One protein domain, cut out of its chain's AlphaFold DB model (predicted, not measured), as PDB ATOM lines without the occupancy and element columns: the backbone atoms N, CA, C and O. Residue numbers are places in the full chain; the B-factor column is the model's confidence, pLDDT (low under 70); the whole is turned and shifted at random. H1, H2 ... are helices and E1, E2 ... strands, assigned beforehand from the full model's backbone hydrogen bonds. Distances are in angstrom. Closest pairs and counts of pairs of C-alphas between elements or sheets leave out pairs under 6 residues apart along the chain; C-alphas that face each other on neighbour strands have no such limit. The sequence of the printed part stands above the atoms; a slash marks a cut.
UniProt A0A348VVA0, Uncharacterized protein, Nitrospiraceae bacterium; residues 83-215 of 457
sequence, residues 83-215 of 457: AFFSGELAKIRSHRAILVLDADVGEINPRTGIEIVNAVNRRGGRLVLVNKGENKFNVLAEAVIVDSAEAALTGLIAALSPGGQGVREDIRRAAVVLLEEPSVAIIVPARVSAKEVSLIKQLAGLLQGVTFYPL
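AT A GLANCE: This is residues 83 to 215 of the 457 residues of an uncharacterized protein of Nitrospiraceae bacterium (UniProt A0A348VVA0). A twisted sheet of five parallel strands forms the middle layer of the domain, with helices H1 and H3 covering one face and H4, H5 and H6 the other. H5 crosses slantwise over E3 and E2, H6 runs along E4 and E5, H4 touches both of these helices, and short H2 sits off the sheet at the start of H3. The printed part has 133 residues, with six named helices and five named strands in the order H1 E1 H2 H3 E2 E3 H4 H5 E4 H6 E5; the sheet's order is E3 E2 E1 E4 E5, and the class is mixed, helices and strands. The whole is compact, with a radius of gyration of the C-alphas of 13.2 A and spans of 38 by 29 by 28 A.

HOW THE PARTS SIT: The strands are E1, residues 97 to 100, E2, residues 126 to 130, E3, residues 143 to 145, E4, residues 184 to 188, and E5, residues 210 to 214; E3 and E5 are the edge strands. N 100 and O 128 are 2.8 A apart between E1 and E2, N 145 and O 129 2.8 A between E2 and E3, N 99 and O 185 2.8 A between E1 and E4, and N 186 and O 211 2.9 A between E4 and E5, each within hydrogen-bond range. The sheet is twisted, with C-alphas up to 4.2 A off its best plane. H1, residues 89 to 94, is on the sheet at a height of 9.3 A, only just over E4 with 3 C-alphas. H2, residues 105 to 108, is not on the sheet. H3, residues 110 to 123, touches H2 only at the corner, with residues 112 to 114 alone; the closest C-alphas, of Gly 106 and Gly 113, are 4.4 A apart. H3 touches H1 at a shallow tilt of 15 degrees, the same way, the closest C-alphas being those of Arg 93 and Ala 119, 4.1 A. Both lie on the same face, with H3 at a height of 10.0 A. On the opposite face, H4, residues 149 to 160, is over none of the strands. H5, residues 169 to 179, is at a height of 8.4 A over E3 and E2, slantwise to the strands at 45 degrees to E2 on the local plane. It touches H4 at a steep tilt of 69.5 degrees, only just short of about perpendicular; the closest C-alphas, of Leu 156 and Ala 175, are 5.8 A apart. H6, residues 194 to 204, touches H4 at a shallow tilt of 30 degrees, the same way, with the C-alphas of Glu 150 and Glu 196 closest at 5.5 A; H5 and H6 are apart. E1, H2 H3, E2 and E4, H6, E5 are strand-helix-strand units, two parallel neighbour strands joined through helices, and E3, H4 H5, E4 is a split one, with E2 and E1 between its strands; the three crossovers are right-handed. Every O i to N i+4 pair is within hydrogen-bond range in H3, H4, H5 and H6; H1 has 0 of 2, with 2 of 3 O i to N i+3 pairs within range, and H2 is too short for an i+4 pair.

IN THESE COORDINATES: H1 begins at C-alpha 89, (-17.484, 39.601, 5.381). H3 is the longest helix, 18.9 A, and ends at C-alpha 123, (-8.346, 29.498, 12.719). H4 measures 16.3 A, H6 15.4 A and H5 15.3 A. E2 measures 13.6 A, E5 13.0 A and E4 12.3 A. E5 ends at C-alpha 214, (-16.645, 40.331, -4.455).

THE WHOLE: The two C-alphas farthest apart, those of Pro 110 and Gly 163, are 38.9 A apart. The printed part has no cut. The link from E2 to E3, residues 131 to 142, is long. Mean pLDDT of the printed part is 86.8; residues 83 to 87 and residue 165 are under 70.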
ATOM      1  N   ALA A  83     -26.350  36.384  -6.527       50.88
ATOM      2  CA  ALA A  83     -25.785  35.214  -5.851       50.88
ATOM      3  C   ALA A  83     -24.271  35.327  -5.590       50.88
ATOM      4  O   ALA A  83     -23.735  34.632  -4.722       50.88
ATOM      5  N   PHE A  84     -23.567  36.237  -6.273       59.28
ATOM      6  CA  PHE A  84     -22.147  36.480  -5.997       59.28
ATOM      7  C   PHE A  84     -21.891  37.196  -4.679       59.28
ATOM      8  O   PHE A  84     -20.764  37.195  -4.203       59.28
ATOM      9  N   PHE A  85     -22.905  37.781  -4.054       63.25
ATOM     10  CA  PHE A  85     -22.757  38.416  -2.754       63.25
ATOM     11  C   PHE A  85     -23.223  37.454  -1.645       63.25
ATOM     12  O   PHE A  85     -24.049  37.805  -0.820       63.25
ATOM     13  N   SER A  86     -22.774  36.206  -1.601       62.81
ATOM     14  CA  SER A  86     -23.431  35.173  -0.771       62.81
ATOM     15  C   SER A  86     -23.111  35.228   0.731       62.81
ATOM     16  O   SER A  86     -23.816  34.603   1.519       62.81
ATOM     17  N   GLY A  87     -22.099  35.986   1.171       69.19
ATOM     18  CA  GLY A  87     -21.643  35.951   2.564       69.19
ATOM     19  C   GLY A  87     -21.439  37.307   3.234       69.19
ATOM     20  O   GLY A  87     -21.011  38.277   2.617       69.19
ATOM     21  N   GLU A  88     -21.656  37.341   4.551       83.12
ATOM     22  CA  GLU A  88     -21.153  38.418   5.415       83.12
ATOM     23  C   GLU A  88     -19.623  38.371   5.466       83.12
ATOM     24  O   GLU A  88     -19.043  37.289   5.620       83.12
ATOM     25  N   LEU A  89     -18.953  39.524   5.400       82.88
ATOM     26  CA  LEU A  89     -17.484  39.601   5.381       82.88
ATOM     27  C   LEU A  89     -16.874  38.927   6.617       82.88
ATOM     28  O   LEU A  89     -15.882  38.205   6.530       82.88
ATOM     29  N   ALA A  90     -17.530  39.070   7.769       83.06
ATOM     30  CA  ALA A  90     -17.132  38.436   9.021       83.06
ATOM     31  C   ALA A  90     -17.232  36.894   9.016       83.06
ATOM     32  O   ALA A  90     -16.793  36.266   9.981       83.06
ATOM     33  N   LYS A  91     -17.809  36.272   7.978       88.56
ATOM     34  CA  LYS A  91     -17.830  34.811   7.771       88.56
ATOM     35  C   LYS A  91     -16.664  34.318   6.907       88.56
ATOM     36  O   LYS A  91     -16.418  33.117   6.863       88.56
ATOM     37  N   ILE A  92     -15.858  35.197   6.305       90.31
ATOM     38  CA  ILE A  92     -14.624  34.776   5.610       90.31
ATOM     39  C   ILE A  92     -13.734  33.975   6.573       90.31
ATOM     40  O   ILE A  92     -13.308  32.870   6.254       90.31
ATOM     41  N   ARG A  93     -13.577  34.452   7.815       88.94
ATOM     42  CA  ARG A  93     -12.806  33.769   8.872       88.94
ATOM     43  C   ARG A  93     -13.327  32.391   9.297       88.94
ATOM     44  O   ARG A  93     -12.641  31.719  10.061       88.94
ATOM     45  N   SER A  94     -14.543  31.986   8.925       91.06
ATOM     46  CA  SER A  94     -15.046  30.635   9.224       91.06
ATOM     47  C   SER A  94     -14.750  29.616   8.128       91.06
ATOM     48  O   SER A  94     -14.852  28.425   8.408       91.06
ATOM     49  N   HIS A  95     -14.349  30.052   6.933       93.06
ATOM     50  CA  HIS A  95     -14.007  29.139   5.848       93.06
ATOM     51  C   HIS A  95     -12.674  28.439   6.123       93.06
ATOM     52  O   HIS A  95     -11.774  28.993   6.764       93.06
ATOM     53  N   ARG A  96     -12.575  27.186   5.680       94.12
ATOM     54  CA  ARG A  96     -11.375  26.358   5.839       94.12
ATOM     55  C   ARG A  96     -10.378  26.569   4.701       94.12
ATOM     56  O   ARG A  96      -9.187  26.624   4.974       94.12
ATOM     57  N   ALA A  97     -10.858  26.788   3.479       96.50
ATOM     58  CA  ALA A  97     -10.046  27.238   2.354       96.50
ATOM     59  C   ALA A  97     -10.475  28.635   1.888       96.50
ATOM     60  O   ALA A  97     -11.661  28.976   1.887       96.50
ATOM     61  N   ILE A  98      -9.503  29.443   1.471       96.50
ATOM     62  CA  ILE A  98      -9.727  30.773   0.902       96.50
ATOM     63  C   ILE A  98      -8.952  30.879  -0.406       96.50
ATOM     64  O   ILE A  98      -7.729  30.770  -0.407       96.50
ATOM     65  N   LEU A  99      -9.660  31.138  -1.503       96.38
ATOM     66  CA  LEU A  99      -9.089  31.468  -2.802       96.38
ATOM     67  C   LEU A  99      -9.157  32.978  -3.021       96.38
ATOM     68  O   LEU A  99     -10.243  33.549  -3.120       96.38
ATOM     69  N   VAL A 100      -8.002  33.627  -3.129       94.31
ATOM     70  CA  VAL A 100      -7.892  35.050  -3.455       94.31
ATOM     71  C   VAL A 100      -7.477  35.200  -4.911       94.31
ATOM     72  O   VAL A 100      -6.359  34.844  -5.271       94.31
ATOM     73  N   LEU A 101      -8.372  35.740  -5.741       90.81
ATOM     74  CA  LEU A 101      -8.124  35.957  -7.171       90.81
ATOM     75  C   LEU A 101      -7.497  37.330  -7.483       90.81
ATOM     76  O   LEU A 101      -7.177  37.605  -8.637       90.81
ATOM     77  N   ASP A 102      -7.354  38.190  -6.472       81.88
ATOM     78  CA  ASP A 102      -6.858  39.560  -6.599       81.88
ATOM     79  C   ASP A 102      -5.777  39.849  -5.551       81.88
ATOM     80  O   ASP A 102      -6.031  39.866  -4.341       81.88
ATOM     81  N   ALA A 103      -4.556  40.085  -6.028       74.94
ATOM     82  CA  ALA A 103      -3.389  40.355  -5.201       74.94
ATOM     83  C   ALA A 103      -3.534  41.619  -4.335       74.94
ATOM     84  O   ALA A 103      -2.926  41.703  -3.265       74.94
ATOM     85  N   ASP A 104      -4.367  42.569  -4.757       78.00
ATOM     86  CA  ASP A 104      -4.523  43.863  -4.103       78.00
ATOM     87  C   ASP A 104      -5.690  43.878  -3.110       78.00
ATOM     88  O   ASP A 104      -6.087  44.940  -2.631       78.00
ATOM     89  N   VAL A 105      -6.231  42.710  -2.727       80.12
ATOM     90  CA  VAL A 105      -7.369  42.596  -1.794       80.12
ATOM     91  C   VAL A 105      -7.214  43.461  -0.544       80.12
ATOM     92  O   VAL A 105      -8.160  44.121  -0.124       80.12
ATOM     93  N   GLY A 106      -6.018  43.501   0.042       77.44
ATOM     94  CA  GLY A 106      -5.764  44.266   1.260       77.44
ATOM     95  C   GLY A 106      -5.560  45.766   1.047       77.44
ATOM     96  O   GLY A 106      -5.478  46.472   2.048       77.44
ATOM     97  N   GLU A 107      -5.420  46.233  -0.192       77.31
ATOM     98  CA  GLU A 107      -5.417  47.656  -0.564       77.31
ATOM     99  C   GLU A 107      -6.824  48.096  -0.994       77.31
ATOM    100  O   GLU A 107      -7.312  49.141  -0.572       77.31
ATOM    101  N   ILE A 108      -7.517  47.253  -1.770       74.19
ATOM    102  CA  ILE A 108      -8.879  47.493  -2.258       74.19
ATOM    103  C   ILE A 108      -9.894  47.456  -1.111       74.19
ATOM    104  O   ILE A 108     -10.734  48.348  -1.002       74.19
ATOM    105  N   ASN A 109      -9.835  46.426  -0.263       78.56
ATOM    106  CA  ASN A 109     -10.708  46.270   0.894       78.56
ATOM    107  C   ASN A 109      -9.906  45.745   2.103       78.56
ATOM    108  O   ASN A 109      -9.818  44.533   2.340       78.56
ATOM    109  N   PRO A 110      -9.347  46.654   2.923       81.56
ATOM    110  CA  PRO A 110      -8.570  46.280   4.100       81.56
ATOM    111  C   PRO A 110      -9.331  45.389   5.091       81.56
ATOM    112  O   PRO A 110      -8.712  44.559   5.755       81.56
ATOM    113  N   ARG A 111     -10.666  45.513   5.188       80.25
ATOM    114  CA  ARG A 111     -11.476  44.659   6.069       80.25
ATOM    115  C   ARG A 111     -11.474  43.215   5.581       80.25
ATOM    116  O   ARG A 111     -11.211  42.328   6.389       80.25
ATOM    117  N   THR A 112     -11.689  42.983   4.287       84.50
ATOM    118  CA  THR A 112     -11.555  41.653   3.675       84.50
ATOM    119  C   THR A 112     -10.163  41.084   3.937       84.50
ATOM    120  O   THR A 112     -10.039  39.952   4.399       84.50
ATOM    121  N   GLY A 113      -9.115  41.895   3.752       87.00
ATOM    122  CA  GLY A 113      -7.741  41.513   4.082       87.00
ATOM    123  C   GLY A 113      -7.561  41.063   5.538       87.00
ATOM    124  O   GLY A 113      -6.964  40.018   5.789       87.00
ATOM    125  N   ILE A 114      -8.114  41.805   6.504       86.56
ATOM    126  CA  ILE A 114      -8.075  41.447   7.933       86.56
ATOM    127  C   ILE A 114      -8.794  40.118   8.198       86.56
ATOM    128  O   ILE A 114      -8.288  39.298   8.965       86.56
ATOM    129  N   GLU A 115      -9.950  39.874   7.577       89.38
ATOM    130  CA  GLU A 115     -10.681  38.615   7.765       89.38
ATOM    131  C   GLU A 115      -9.931  37.410   7.179       89.38
ATOM    132  O   GLU A 115      -9.914  36.353   7.813       89.38
ATOM    133  N   ILE A 116      -9.233  37.576   6.049       91.12
ATOM    134  CA  ILE A 116      -8.334  36.553   5.485       91.12
ATOM    135  C   ILE A 116      -7.197  36.248   6.467       91.12
ATOM    136  O   ILE A 116      -6.965  35.090   6.813       91.12
ATOM    137  N   VAL A 117      -6.522  37.281   6.981       90.56
ATOM    138  CA  VAL A 117      -5.435  37.117   7.962       90.56
ATOM    139  C   VAL A 117      -5.934  36.411   9.226       90.56
ATOM    140  O   VAL A 117      -5.253  35.534   9.756       90.56
ATOM    141  N   ASN A 118      -7.128  36.758   9.713       89.81
ATOM    142  CA  ASN A 118      -7.740  36.100  10.866       89.81
ATOM    143  C   ASN A 118      -8.063  34.626  10.588       89.81
ATOM    144  O   ASN A 118      -7.870  33.795  11.477       89.81
ATOM    145  N   ALA A 119      -8.542  34.301   9.385       91.50
ATOM    146  CA  ALA A 119      -8.812  32.926   8.985       91.50
ATOM    147  C   ALA A 119      -7.539  32.073   9.049       91.50
ATOM    148  O   ALA A 119      -7.522  31.041   9.721       91.50
ATOM    149  N   VAL A 120      -6.461  32.553   8.424       92.19
ATOM    150  CA  VAL A 120      -5.185  31.834   8.338       92.19
ATOM    151  C   VAL A 120      -4.521  31.738   9.712       92.19
ATOM    152  O   VAL A 120      -4.337  30.646  10.247       92.19
ATOM    153  N   ASN A 121      -4.248  32.876  10.354       88.81
ATOM    154  CA  ASN A 121      -3.398  32.912  11.549       88.81
ATOM    155  C   ASN A 121      -4.086  32.444  12.835       88.81
ATOM    156  O   ASN A 121      -3.403  32.051  13.777       88.81
ATOM    157  N   ARG A 122      -5.418  32.549  12.935       81.88
ATOM    158  CA  ARG A 122      -6.139  32.262  14.193       81.88
ATOM    159  C   ARG A 122      -7.030  31.035  14.121       81.88
ATOM    160  O   ARG A 122      -7.491  30.574  15.161       81.88
ATOM    161  N   ARG A 123      -7.340  30.549  12.919       81.56
ATOM    162  CA  ARG A 123      -8.346  29.498  12.719       81.56
ATOM    163  C   ARG A 123      -7.875  28.354  11.829       81.56
ATOM    164  O   ARG A 123      -8.668  27.438  11.614       81.56
ATOM    165  N   GLY A 124      -6.621  28.389  11.371       87.44
ATOM    166  CA  GLY A 124      -6.023  27.340  10.545       87.44
ATOM    167  C   GLY A 124      -6.602  27.274   9.134       87.44
ATOM    168  O   GLY A 124      -6.592  26.207   8.535       87.44
ATOM    169  N   GLY A 125      -7.170  28.376   8.631       91.81
ATOM    170  CA  GLY A 125      -7.622  28.457   7.247       91.81
ATOM    171  C   GLY A 125      -6.440  28.395   6.278       91.81
ATOM    172  O   GLY A 125      -5.382  28.965   6.543       91.81
ATOM    173  N   ARG A 126      -6.629  27.720   5.151       96.31
ATOM    174  CA  ARG A 126      -5.614  27.513   4.117       96.31
ATOM    175  C   ARG A 126      -5.837  28.505   2.986       96.31
ATOM    176  O   ARG A 126      -6.947  28.627   2.467       96.31
ATOM    177  N   LEU A 127      -4.796  29.251   2.631       95.69
ATOM    178  CA  LEU A 127      -4.881  30.329   1.650       95.69
ATOM    179  C   LEU A 127      -4.254  29.908   0.317       95.69
ATOM    180  O   LEU A 127      -3.076  29.558   0.260       95.69
ATOM    181  N   VAL A 128      -5.037  30.019  -0.750       96.38
ATOM    182  CA  VAL A 128      -4.592  29.958  -2.142       96.38
ATOM    183  C   VAL A 128      -4.646  31.368  -2.719       96.38
ATOM    184  O   VAL A 128      -5.693  32.014  -2.700       96.38
ATOM    185  N   LEU A 129      -3.523  31.850  -3.241       94.88
ATOM    186  CA  LEU A 129      -3.399  33.200  -3.786       94.88
ATOM    187  C   LEU A 129      -3.073  33.155  -5.280       94.88
ATOM    188  O   LEU A 129      -2.104  32.519  -5.683       94.88
ATOM    189  N   VAL A 130      -3.835  33.885  -6.090       93.19
ATOM    190  CA  VAL A 130      -3.482  34.204  -7.477       93.19
ATOM    191  C   VAL A 130      -2.890  35.610  -7.508       93.19
ATOM    192  O   VAL A 130      -3.535  36.570  -7.087       93.19
ATOM    193  N   ASN A 131      -1.643  35.741  -7.961       84.50
ATOM    194  CA  ASN A 131      -0.917  37.013  -7.945       84.50
ATOM    195  C   ASN A 131       0.198  37.037  -9.004       84.50
ATOM    196  O   ASN A 131       0.876  36.041  -9.212       84.50
ATOM    197  N   LYS A 132       0.466  38.195  -9.613       74.12
ATOM    198  CA  LYS A 132       1.654  38.456 -10.439       74.12
ATOM    199  C   LYS A 132       2.750  39.181  -9.636       74.12
ATOM    200  O   LYS A 132       3.123  40.296  -9.984       74.12
ATOM    201  N   GLY A 133       3.265  38.577  -8.562       71.62
ATOM    202  CA  GLY A 133       4.383  39.151  -7.795       71.62
ATOM    203  C   GLY A 133       4.406  38.791  -6.310       71.62
ATOM    204  O   GLY A 133       3.706  37.884  -5.859       71.62
ATOM    205  N   GLU A 134       5.227  39.511  -5.545       70.38
ATOM    206  CA  GLU A 134       5.236  39.446  -4.082       70.38
ATOM    207  C   GLU A 134       4.268  40.477  -3.493       70.38
ATOM    208  O   GLU A 134       4.312  41.659  -3.827       70.38
ATOM    209  N   ASN A 135       3.400  40.036  -2.586       77.25
ATOM    210  CA  ASN A 135       2.554  40.890  -1.764       77.25
ATOM    211  C   ASN A 135       2.503  40.377  -0.312       77.25
ATOM    212  O   ASN A 135       3.009  39.305   0.027       77.25
ATOM    213  N   LYS A 136       1.833  41.140   0.559       78.19
ATOM    214  CA  LYS A 136       1.685  40.831   1.993       78.19
ATOM    215  C   LYS A 136       0.973  39.504   2.305       78.19
ATOM    216  O   LYS A 136       1.096  39.009   3.421       78.19
ATOM    217  N   PHE A 137       0.238  38.933   1.353       85.81
ATOM    218  CA  PHE A 137      -0.451  37.650   1.482       85.81
ATOM    219  C   PHE A 137       0.389  36.462   0.997       85.81
ATOM    220  O   PHE A 137       0.097  35.345   1.416       85.81
ATOM    221  N   ASN A 138       1.449  36.663   0.201       87.31
ATOM    222  CA  ASN A 138       2.319  35.569  -0.259       87.31
ATOM    223  C   ASN A 138       2.892  34.759   0.915       87.31
ATOM    224  O   ASN A 138       2.912  33.537   0.858       87.31
ATOM    225  N   VAL A 139       3.300  35.425   2.001       87.56
ATOM    226  CA  VAL A 139       3.857  34.761   3.197       87.56
ATOM    227  C   VAL A 139       2.825  33.953   3.990       87.56
ATOM    228  O   VAL A 139       3.198  33.132   4.821       87.56
ATOM    229  N   LEU A 140       1.535  34.209   3.763       89.94
ATOM    230  CA  LEU A 140       0.421  33.513   4.408       89.94
ATOM    231  C   LEU A 140      -0.144  32.390   3.529       89.94
ATOM    232  O   LEU A 140      -0.907  31.562   4.017       89.94
ATOM    233  N   ALA A 141       0.169  32.402   2.233       92.44
ATOM    234  CA  ALA A 141      -0.408  31.493   1.261       92.44
ATOM    235  C   ALA A 141       0.260  30.117   1.336       92.44
ATOM    236  O   ALA A 141       1.482  29.989   1.283       92.44
ATOM    237  N   GLU A 142      -0.557  29.072   1.406       94.00
ATOM    238  CA  GLU A 142      -0.090  27.693   1.289       94.00
ATOM    239  C   GLU A 142       0.266  27.355  -0.164       94.00
ATOM    240  O   GLU A 142       1.199  26.592  -0.418       94.00
ATOM    241  N   ALA A 143      -0.447  27.957  -1.120       93.88
ATOM    242  CA  ALA A 143      -0.147  27.875  -2.542       93.88
ATOM    243  C   ALA A 143      -0.297  29.248  -3.209       93.88
ATOM    244  O   ALA A 143      -1.256  29.979  -2.954       93.88
ATOM    245  N   VAL A 144       0.644  29.575  -4.096       93.88
ATOM    246  CA  VAL A 144       0.620  30.796  -4.908       93.88
ATOM    247  C   VAL A 144       0.643  30.399  -6.378       93.88
ATOM    248  O   VAL A 144       1.583  29.745  -6.820       93.88
ATOM    249  N   ILE A 145      -0.381  30.805  -7.125       93.88
ATOM    250  CA  ILE A 145      -0.442  30.667  -8.580       93.88
ATOM    251  C   ILE A 145       0.033  31.986  -9.182       93.88
ATOM    252  O   ILE A 145      -0.637  33.016  -9.054       93.88
ATOM    253  N   VAL A 146       1.194  31.955  -9.839       91.06
ATOM    254  CA  VAL A 146       1.781  33.152 -10.450       91.06
ATOM    255  C   VAL A 146       1.235  33.338 -11.860       91.06
ATOM    256  O   VAL A 146       1.855  32.931 -12.841       91.06
ATOM    257  N   ASP A 147       0.028  33.894 -11.966       89.62
ATOM    258  CA  ASP A 147      -0.655  34.070 -13.248       89.62
ATOM    259  C   ASP A 147      -1.745  35.157 -13.207       89.62
ATOM    260  O   ASP A 147      -1.983  35.813 -12.194       89.62
ATOM    261  N   SER A 148      -2.412  35.374 -14.340       88.81
ATOM    262  CA  SER A 148      -3.706  36.059 -14.396       88.81
ATOM    263  C   SER A 148      -4.818  35.236 -13.734       88.81
ATOM    264  O   SER A 148      -4.760  34.007 -13.728       88.81
ATOM    265  N   ALA A 149      -5.861  35.912 -13.237       87.81
ATOM    266  CA  ALA A 149      -7.045  35.253 -12.686       87.81
ATOM    267  C   ALA A 149      -7.678  34.289 -13.703       87.81
ATOM    268  O   ALA A 149      -7.922  33.135 -13.372       87.81
ATOM    269  N   GLU A 150      -7.850  34.712 -14.959       90.12
ATOM    270  CA  GLU A 150      -8.365  33.856 -16.038       90.12
ATOM    271  C   GLU A 150      -7.568  32.549 -16.225       90.12
ATOM    272  O   GLU A 150      -8.152  31.460 -16.273       90.12
ATOM    273  N   ALA A 151      -6.238  32.634 -16.315       92.19
ATOM    274  CA  ALA A 151      -5.384  31.463 -16.511       92.19
ATOM    275  C   ALA A 151      -5.355  30.556 -15.272       92.19
ATOM    276  O   ALA A 151      -5.441  29.334 -15.404       92.19
ATOM    277  N   ALA A 152      -5.305  31.145 -14.072       94.06
ATOM    278  CA  ALA A 152      -5.368  30.407 -12.817       94.06
ATOM    279  C   ALA A 152      -6.690  29.639 -12.681       94.06
ATOM    280  O   ALA A 152      -6.674  28.447 -12.388       94.06
ATOM    281  N   LEU A 153      -7.825  30.289 -12.961       95.00
ATOM    282  CA  LEU A 153      -9.144  29.655 -12.950       95.00
ATOM    283  C   LEU A 153      -9.220  28.503 -13.957       95.00
ATOM    284  O   LEU A 153      -9.641  27.406 -13.600       95.00
ATOM    285  N   THR A 154      -8.758  28.724 -15.193       95.19
ATOM    286  CA  THR A 154      -8.736  27.693 -16.244       95.19
ATOM    287  C   THR A 154      -7.918  26.474 -15.813       95.19
ATOM    288  O   THR A 154      -8.367  25.337 -15.956       95.19
ATOM    289  N   GLY A 155      -6.731  26.699 -15.248       95.25
ATOM    290  CA  GLY A 155      -5.881  25.616 -14.769       95.25
ATOM    291  C   GLY A 155      -6.453  24.891 -13.549       95.25
ATOM    292  O   GLY A 155      -6.365  23.668 -13.489       95.25
ATOM    293  N   LEU A 156      -7.071  25.609 -12.604       96.31
ATOM    294  CA  LEU A 156      -7.743  25.007 -11.446       96.31
ATOM    295  C   LEU A 156      -8.900  24.104 -11.884       96.31
ATOM    296  O   LEU A 156      -9.008  22.976 -11.413       96.31
ATOM    297  N   ILE A 157      -9.723  24.562 -12.831       96.00
ATOM    298  CA  ILE A 157     -10.809  23.761 -13.416       96.00
ATOM    299  C   ILE A 157     -10.244  22.498 -14.071       96.00
ATOM    300  O   ILE A 157     -10.761  21.407 -13.839       96.00
ATOM    301  N   ALA A 158      -9.165  22.622 -14.850       94.56
ATOM    302  CA  ALA A 158      -8.513  21.475 -15.476       94.56
ATOM    303  C   ALA A 158      -7.948  20.481 -14.442       94.56
ATOM    304  O   ALA A 158      -8.084  19.277 -14.631       94.56
ATOM    305  N   ALA A 159      -7.362  20.969 -13.342       94.44
ATOM    306  CA  ALA A 159      -6.815  20.136 -12.267       94.44
ATOM    307  C   ALA A 159      -7.890  19.389 -11.465       94.44
ATOM    308  O   ALA A 159      -7.652  18.271 -11.016       94.44
ATOM    309  N   LEU A 160      -9.054  20.012 -11.271       92.62
ATOM    310  CA  LEU A 160     -10.178  19.441 -10.524       92.62
ATOM    311  C   LEU A 160     -11.082  18.551 -11.393       92.62
ATOM    312  O   LEU A 160     -11.899  17.799 -10.868       92.62
ATOM    313  N   SER A 161     -10.943  18.623 -12.719       90.38
ATOM    314  CA  SER A 161     -11.716  17.804 -13.653       90.38
ATOM    315  C   SER A 161     -11.148  16.378 -13.775       90.38
ATOM    316  O   SER A 161      -9.928  16.190 -13.736       90.38
ATOM    317  N   PRO A 162     -11.996  15.353 -13.991       80.38
ATOM    318  CA  PRO A 162     -11.533  13.980 -14.193       80.38
ATOM    319  C   PRO A 162     -10.556  13.869 -15.375       80.38
ATOM    320  O   PRO A 162     -10.884  14.258 -16.494       80.38
ATOM    321  N   GLY A 163      -9.363  13.310 -15.144       71.94
ATOM    322  CA  GLY A 163      -8.369  13.065 -16.200       71.94
ATOM    323  C   GLY A 163      -7.441  14.239 -16.538       71.94
ATOM    324  O   GLY A 163      -6.719  14.155 -17.531       71.94
ATOM    325  N   GLY A 164      -7.415  15.309 -15.734       70.25
ATOM    326  CA  GLY A 164      -6.494  16.437 -15.914       70.25
ATOM    327  C   GLY A 164      -5.015  16.040 -15.795       70.25
ATOM    328  O   GLY A 164      -4.468  15.974 -14.696       70.25
ATOM    329  N   GLN A 165      -4.348  15.788 -16.924       67.00
ATOM    330  CA  GLN A 165      -2.896  15.585 -17.004       67.00
ATOM    331  C   GLN A 165      -2.198  16.835 -17.560       67.00
ATOM    332  O   GLN A 165      -2.780  17.596 -18.328       67.00
ATOM    333  N   GLY A 166      -0.935  17.052 -17.181       78.81
ATOM    334  CA  GLY A 166      -0.118  18.157 -17.707       78.81
ATOM    335  C   GLY A 166      -0.377  19.532 -17.075       78.81
ATOM    336  O   GLY A 166       0.052  20.543 -17.626       78.81
ATOM    337  N   VAL A 167      -1.056  19.590 -15.927       87.75
ATOM    338  CA  VAL A 167      -1.246  20.842 -15.180       87.75
ATOM    339  C   VAL A 167       0.029  21.196 -14.404       87.75
ATOM    340  O   VAL A 167       0.700  20.314 -13.868       87.75
ATOM    341  N   ARG A 168       0.364  22.491 -14.338       92.94
ATOM    342  CA  ARG A 168       1.511  22.991 -13.565       92.94
ATOM    343  C   ARG A 168       1.382  22.634 -12.075       92.94
ATOM    344  O   ARG A 168       0.282  22.610 -11.526       92.94
ATOM    345  N   GLU A 169       2.513  22.401 -11.409       91.12
ATOM    346  CA  GLU A 169       2.530  21.932 -10.013       91.12
ATOM    347  C   GLU A 169       1.964  22.956  -9.015       91.12
ATOM    348  O   GLU A 169       1.305  22.570  -8.051       91.12
ATOM    349  N   ASP A 170       2.152  24.258  -9.262       92.56
ATOM    350  CA  ASP A 170       1.568  25.343  -8.457       92.56
ATOM    351  C   ASP A 170       0.033  25.265  -8.436       92.56
ATOM    352  O   ASP A 170      -0.593  25.326  -7.375       92.56
ATOM    353  N   ILE A 171      -0.566  25.043  -9.607       95.31
ATOM    354  CA  ILE A 171      -2.011  24.884  -9.785       95.31
ATOM    355  C   ILE A 171      -2.497  23.566  -9.180       95.31
ATOM    356  O   ILE A 171      -3.533  23.548  -8.517       95.31
ATOM    357  N   ARG A 172      -1.751  22.467  -9.355       93.75
ATOM    358  CA  ARG A 172      -2.109  21.166  -8.771       93.75
ATOM    359  C   ARG A 172      -2.162  21.240  -7.245       93.75
ATOM    360  O   ARG A 172      -3.135  20.794  -6.645       93.75
ATOM    361  N   ARG A 173      -1.152  21.852  -6.622       93.81
ATOM    362  CA  ARG A 173      -1.109  22.062  -5.169       93.81
ATOM    363  C   ARG A 173      -2.284  22.912  -4.692       93.81
ATOM    364  O   ARG A 173      -2.933  22.553  -3.716       93.81
ATOM    365  N   ALA A 174      -2.580  24.006  -5.391       96.12
ATOM    366  CA  ALA A 174      -3.730  24.849  -5.087       96.12
ATOM    367  C   ALA A 174      -5.064  24.085  -5.191       96.12
ATOM    368  O   ALA A 174      -5.902  24.203  -4.303       96.12
ATOM    369  N   ALA A 175      -5.250  23.267  -6.230       95.81
ATOM    370  CA  ALA A 175      -6.453  22.456  -6.408       95.81
ATOM    371  C   ALA A 175      -6.661  21.456  -5.257       95.81
ATOM    372  O   ALA A 175      -7.777  21.335  -4.759       95.81
ATOM    373  N   VAL A 176      -5.591  20.802  -4.788       93.94
ATOM    374  CA  VAL A 176      -5.643  19.899  -3.622       93.94
ATOM    375  C   VAL A 176      -6.119  20.641  -2.372       93.94
ATOM    376  O   VAL A 176      -7.056  20.183  -1.724       93.94
ATOM    377  N   VAL A 177      -5.552  21.819  -2.081       95.19
ATOM    378  CA  VAL A 177      -5.967  22.653  -0.935       95.19
ATOM    379  C   VAL A 177      -7.462  22.978  -0.984       95.19
ATOM    380  O   VAL A 177      -8.134  22.929   0.040       95.19
ATOM    381  N   LEU A 178      -7.989  23.329  -2.160       96.25
ATOM    382  CA  LEU A 178      -9.399  23.696  -2.309       96.25
ATOM    383  C   LEU A 178     -10.341  22.488  -2.205       96.25
ATOM    384  O   LEU A 178     -11.450  22.641  -1.702       96.25
ATOM    385  N   LEU A 179      -9.920  21.312  -2.681       93.88
ATOM    386  CA  LEU A 179     -10.745  20.101  -2.719       93.88
ATOM    387  C   LEU A 179     -10.850  19.399  -1.356       93.88
ATOM    388  O   LEU A 179     -11.872  18.786  -1.063       93.88
ATOM    389  N   GLU A 180      -9.799  19.467  -0.536       93.38
ATOM    390  CA  GLU A 180      -9.749  18.819   0.783       93.38
ATOM    391  C   GLU A 180     -10.681  19.471   1.815       93.38
ATOM    392  O   GLU A 180     -10.995  18.861   2.840       93.38
ATOM    393  N   GLU A 181     -11.132  20.700   1.561       94.19
ATOM    394  CA  GLU A 181     -11.844  21.503   2.544       94.19
ATOM    395  C   GLU A 181     -13.360  21.578   2.276       94.19
ATOM    396  O   GLU A 181     -13.792  21.851   1.157       94.19
ATOM    397  N   PRO A 182     -14.211  21.441   3.312       90.88
ATOM    398  CA  PRO A 182     -15.673  21.406   3.162       90.88
ATOM    399  C   PRO A 182     -16.311  22.789   2.948       90.88
ATOM    400  O   PRO A 182     -17.532  22.905   2.840       90.88
ATOM    401  N   SER A 183     -15.511  23.859   2.984       93.38
ATOM    402  CA  SER A 183     -15.981  25.236   2.825       93.38
ATOM    403  C   SER A 183     -14.899  26.097   2.187       93.38
ATOM    404  O   SER A 183     -13.785  26.200   2.716       93.38
ATOM    405  N   VAL A 184     -15.251  26.751   1.081       95.25
ATOM    406  CA  VAL A 184     -14.328  27.560   0.281       95.25
ATOM    407  C   VAL A 184     -14.858  28.985   0.151       95.25
ATOM    408  O   VAL A 184     -15.932  29.213  -0.397       95.25
ATOM    409  N   ALA A 185     -14.092  29.969   0.619       94.25
ATOM    410  CA  ALA A 185     -14.351  31.372   0.306       94.25
ATOM    411  C   ALA A 185     -13.611  31.755  -0.979       94.25
ATOM    412  O   ALA A 185     -12.389  31.643  -1.036       94.25
ATOM    413  N   ILE A 186     -14.325  32.255  -1.986       93.69
ATOM    414  CA  ILE A 186     -13.719  32.806  -3.202       93.69
ATOM    415  C   ILE A 186     -13.811  34.329  -3.144       93.69
ATOM    416  O   ILE A 186     -14.898  34.901  -3.234       93.69
ATOM    417  N   ILE A 187     -12.662  34.988  -3.006       90.75
ATOM    418  CA  ILE A 187     -12.557  36.445  -3.083       90.75
ATOM    419  C   ILE A 187     -12.479  36.838  -4.557       90.75
ATOM    420  O   ILE A 187     -11.472  36.591  -5.225       90.75
ATOM    421  N   VAL A 188     -13.563  37.425  -5.064       86.50
ATOM    422  CA  VAL A 188     -13.717  37.783  -6.479       86.50
ATOM    423  C   VAL A 188     -13.106  39.171  -6.725       86.50
ATOM    424  O   VAL A 188     -13.389  40.087  -5.946       86.50
ATOM    425  N   PRO A 189     -12.284  39.364  -7.775       80.19
ATOM    426  CA  PRO A 189     -11.604  40.634  -8.023       80.19
ATOM    427  C   PRO A 189     -12.576  41.788  -8.258       80.19
ATOM    428  O   PRO A 189     -13.696  41.590  -8.733       80.19
ATOM    429  N   ALA A 190     -12.123  43.018  -8.000       72.50
ATOM    430  CA  ALA A 190     -12.962  44.206  -8.200       72.50
ATOM    431  C   ALA A 190     -13.273  44.498  -9.673       72.50
ATOM    432  O   ALA A 190     -14.216  45.223  -9.988       72.50
ATOM    433  N   ARG A 191     -12.469  43.940 -10.578       71.62
ATOM    434  CA  ARG A 191     -12.737  43.890 -12.010       71.62
ATOM    435  C   ARG A 191     -12.666  42.444 -12.443       71.62
ATOM    436  O   ARG A 191     -11.618  41.824 -12.316       71.62
ATOM    437  N   VAL A 192     -13.757  41.939 -12.994       74.12
ATOM    438  CA  VAL A 192     -13.770  40.609 -13.587       74.12
ATOM    439  C   VAL A 192     -14.525  40.658 -14.913       74.12
ATOM    440  O   VAL A 192     -15.502  41.391 -15.084       74.12
ATOM    441  N   SER A 193     -13.991  39.975 -15.917       75.94
ATOM    442  CA  SER A 193     -14.592  39.874 -17.244       75.94
ATOM    443  C   SER A 193     -15.741  38.863 -17.242       75.94
ATOM    444  O   SER A 193     -15.800  37.973 -16.398       75.94
ATOM    445  N   ALA A 194     -16.634  38.936 -18.235       75.62
ATOM    446  CA  ALA A 194     -17.706  37.943 -18.394       75.62
ATOM    447  C   ALA A 194     -17.158  36.502 -18.494       75.62
ATOM    448  O   ALA A 194     -17.765  35.558 -17.990       75.62
ATOM    449  N   LYS A 195     -15.982  36.339 -19.120       81.50
ATOM    450  CA  LYS A 195     -15.293  35.051 -19.229       81.50
ATOM    451  C   LYS A 195     -14.843  34.548 -17.859       81.50
ATOM    452  O   LYS A 195     -15.141  33.415 -17.506       81.50
ATOM    453  N   GLU A 196     -14.171  35.385 -17.077       84.69
ATOM    454  CA  GLU A 196     -13.729  35.023 -15.728       84.69
ATOM    455  C   GLU A 196     -14.909  34.756 -14.781       84.69
ATOM    456  O   GLU A 196     -14.832  33.827 -13.989       84.69
ATOM    457  N   VAL A 197     -16.029  35.482 -14.899       80.69
ATOM    458  CA  VAL A 197     -17.270  35.178 -14.156       80.69
ATOM    459  C   VAL A 197     -17.765  33.764 -14.471       80.69
ATOM    460  O   VAL A 197     -18.079  33.005 -13.553       80.69
ATOM    461  N   SER A 198     -17.795  33.383 -15.753       83.88
ATOM    462  CA  SER A 198     -18.161  32.024 -16.176       83.88
ATOM    463  C   SER A 198     -17.214  30.970 -15.591       83.88
ATOM    464  O   SER A 198     -17.663  29.972 -15.028       83.88
ATOM    465  N   LEU A 199     -15.903  31.232 -15.627       90.94
ATOM    466  CA  LEU A 199     -14.898  30.347 -15.035       90.94
ATOM    467  C   LEU A 199     -15.053  30.229 -13.510       90.94
ATOM    468  O   LEU A 199     -14.936  29.134 -12.971       90.94
ATOM    469  N   ILE A 200     -15.367  31.318 -12.801       89.69
ATOM    470  CA  ILE A 200     -15.633  31.285 -11.354       89.69
ATOM    471  C   ILE A 200     -16.856  30.411 -11.048       89.69
ATOM    472  O   ILE A 200     -16.787  29.583 -10.140       89.69
ATOM    473  N   LYS A 201     -17.953  30.544 -11.812       87.19
ATOM    474  CA  LYS A 201     -19.146  29.687 -11.663       87.19
ATOM    475  C   LYS A 201     -18.812  28.216 -11.921       87.19
ATOM    476  O   LYS A 201     -19.223  27.351 -11.151       87.19
ATOM    477  N   GLN A 202     -18.036  27.933 -12.968       91.69
ATOM    478  CA  GLN A 202     -17.601  26.577 -13.298       91.69
ATOM    479  C   GLN A 202     -16.732  25.971 -12.191       91.69
ATOM    480  O   GLN A 202     -16.983  24.845 -11.772       91.69
ATOM    481  N   LEU A 203     -15.749  26.723 -11.685       94.00
ATOM    482  CA  LEU A 203     -14.900  26.297 -10.573       94.00
ATOM    483  C   LEU A 203     -15.727  26.023  -9.313       94.00
ATOM    484  O   LEU A 203     -15.518  25.011  -8.650       94.00
ATOM    485  N   ALA A 204     -16.683  26.895  -8.998       91.31
ATOM    486  CA  ALA A 204     -17.540  26.722  -7.834       91.31
ATOM    487  C   ALA A 204     -18.388  25.445  -7.902       91.31
ATOM    488  O   ALA A 204     -18.588  24.803  -6.877       91.31
ATOM    489  N   GLY A 205     -18.828  25.038  -9.098       91.81
ATOM    490  CA  GLY A 205     -19.541  23.773  -9.305       91.81
ATOM    491  C   GLY A 205     -18.702  22.514  -9.044       91.81
ATOM    492  O   GLY A 205     -19.268  21.434  -8.907       91.81
ATOM    493  N   LEU A 206     -17.372  22.640  -8.963       93.56
ATOM    494  CA  LEU A 206     -16.442  21.543  -8.663       93.56
ATOM    495  C   LEU A 206     -16.047  21.474  -7.178       93.56
ATOM    496  O   LEU A 206     -15.355  20.540  -6.777       93.56
ATOM    497  N   LEU A 207     -16.448  22.457  -6.367       93.81
ATOM    498  CA  LEU A 207     -16.023  22.617  -4.976       93.81
ATOM    499  C   LEU A 207     -17.219  22.531  -4.016       93.81
ATOM    500  O   LEU A 207     -18.366  22.766  -4.393       93.81
ATOM    501  N   GLN A 208     -16.957  22.206  -2.748       89.06
ATOM    502  CA  GLN A 208     -17.989  22.126  -1.710       89.06
ATOM    503  C   GLN A 208     -18.065  23.412  -0.881       89.06
ATOM    504  O   GLN A 208     -17.051  24.045  -0.588       89.06
ATOM    505  N   GLY A 209     -19.283  23.794  -0.479       89.88
ATOM    506  CA  GLY A 209     -19.503  24.896   0.464       89.88
ATOM    507  C   GLY A 209     -18.920  26.233  -0.002       89.88
ATOM    508  O   GLY A 209     -18.290  26.938   0.792       89.88
ATOM    509  N   VAL A 210     -19.070  26.553  -1.290       91.12
ATOM    510  CA  VAL A 210     -18.506  27.767  -1.888       91.12
ATOM    511  C   VAL A 210     -19.323  28.996  -1.502       91.12
ATOM    512  O   VAL A 210     -20.532  29.035  -1.718       91.12
ATOM    513  N   THR A 211     -18.643  30.023  -0.998       89.38
ATOM    514  CA  THR A 211     -19.207  31.361  -0.785       89.38
ATOM    515  C   THR A 211     -18.384  32.391  -1.549       89.38
ATOM    516  O   THR A 211     -17.151  32.390  -1.488       89.38
ATOM    517  N   PHE A 212     -19.059  33.294  -2.255       87.12
ATOM    518  CA  PHE A 212     -18.425  34.345  -3.046       87.12
ATOM    519  C   PHE A 212     -18.355  35.665  -2.270       87.12
ATOM    520  O   PHE A 212     -19.309  36.074  -1.605       87.12
ATOM    521  N   TYR A 213     -17.210  36.339  -2.390       86.12
ATOM    522  CA  TYR A 213     -16.912  37.615  -1.743       86.12
ATOM    523  C   TYR A 213     -16.304  38.600  -2.752       86.12
ATOM    524  O   TYR A 213     -15.081  38.662  -2.897       86.12
ATOM    525  N   PRO A 214     -17.126  39.369  -3.479       79.44
ATOM    526  CA  PRO A 214     -16.645  40.331  -4.455       79.44
ATOM    527  C   PRO A 214     -16.024  41.545  -3.781       79.44
ATOM    528  O   PRO A 214     -16.575  42.138  -2.851       79.44
ATOM    529  N   LEU A 215     -14.864  41.939  -4.291       77.88
ATOM    530  CA  LEU A 215     -14.235  43.189  -3.914       77.88
ATOM    531  C   LEU A 215     -14.961  44.337  -4.601       77.88
ATOM    532  O   LEU A 215     -15.059  44.396  -5.819       77.88
TER     533      LEU A 215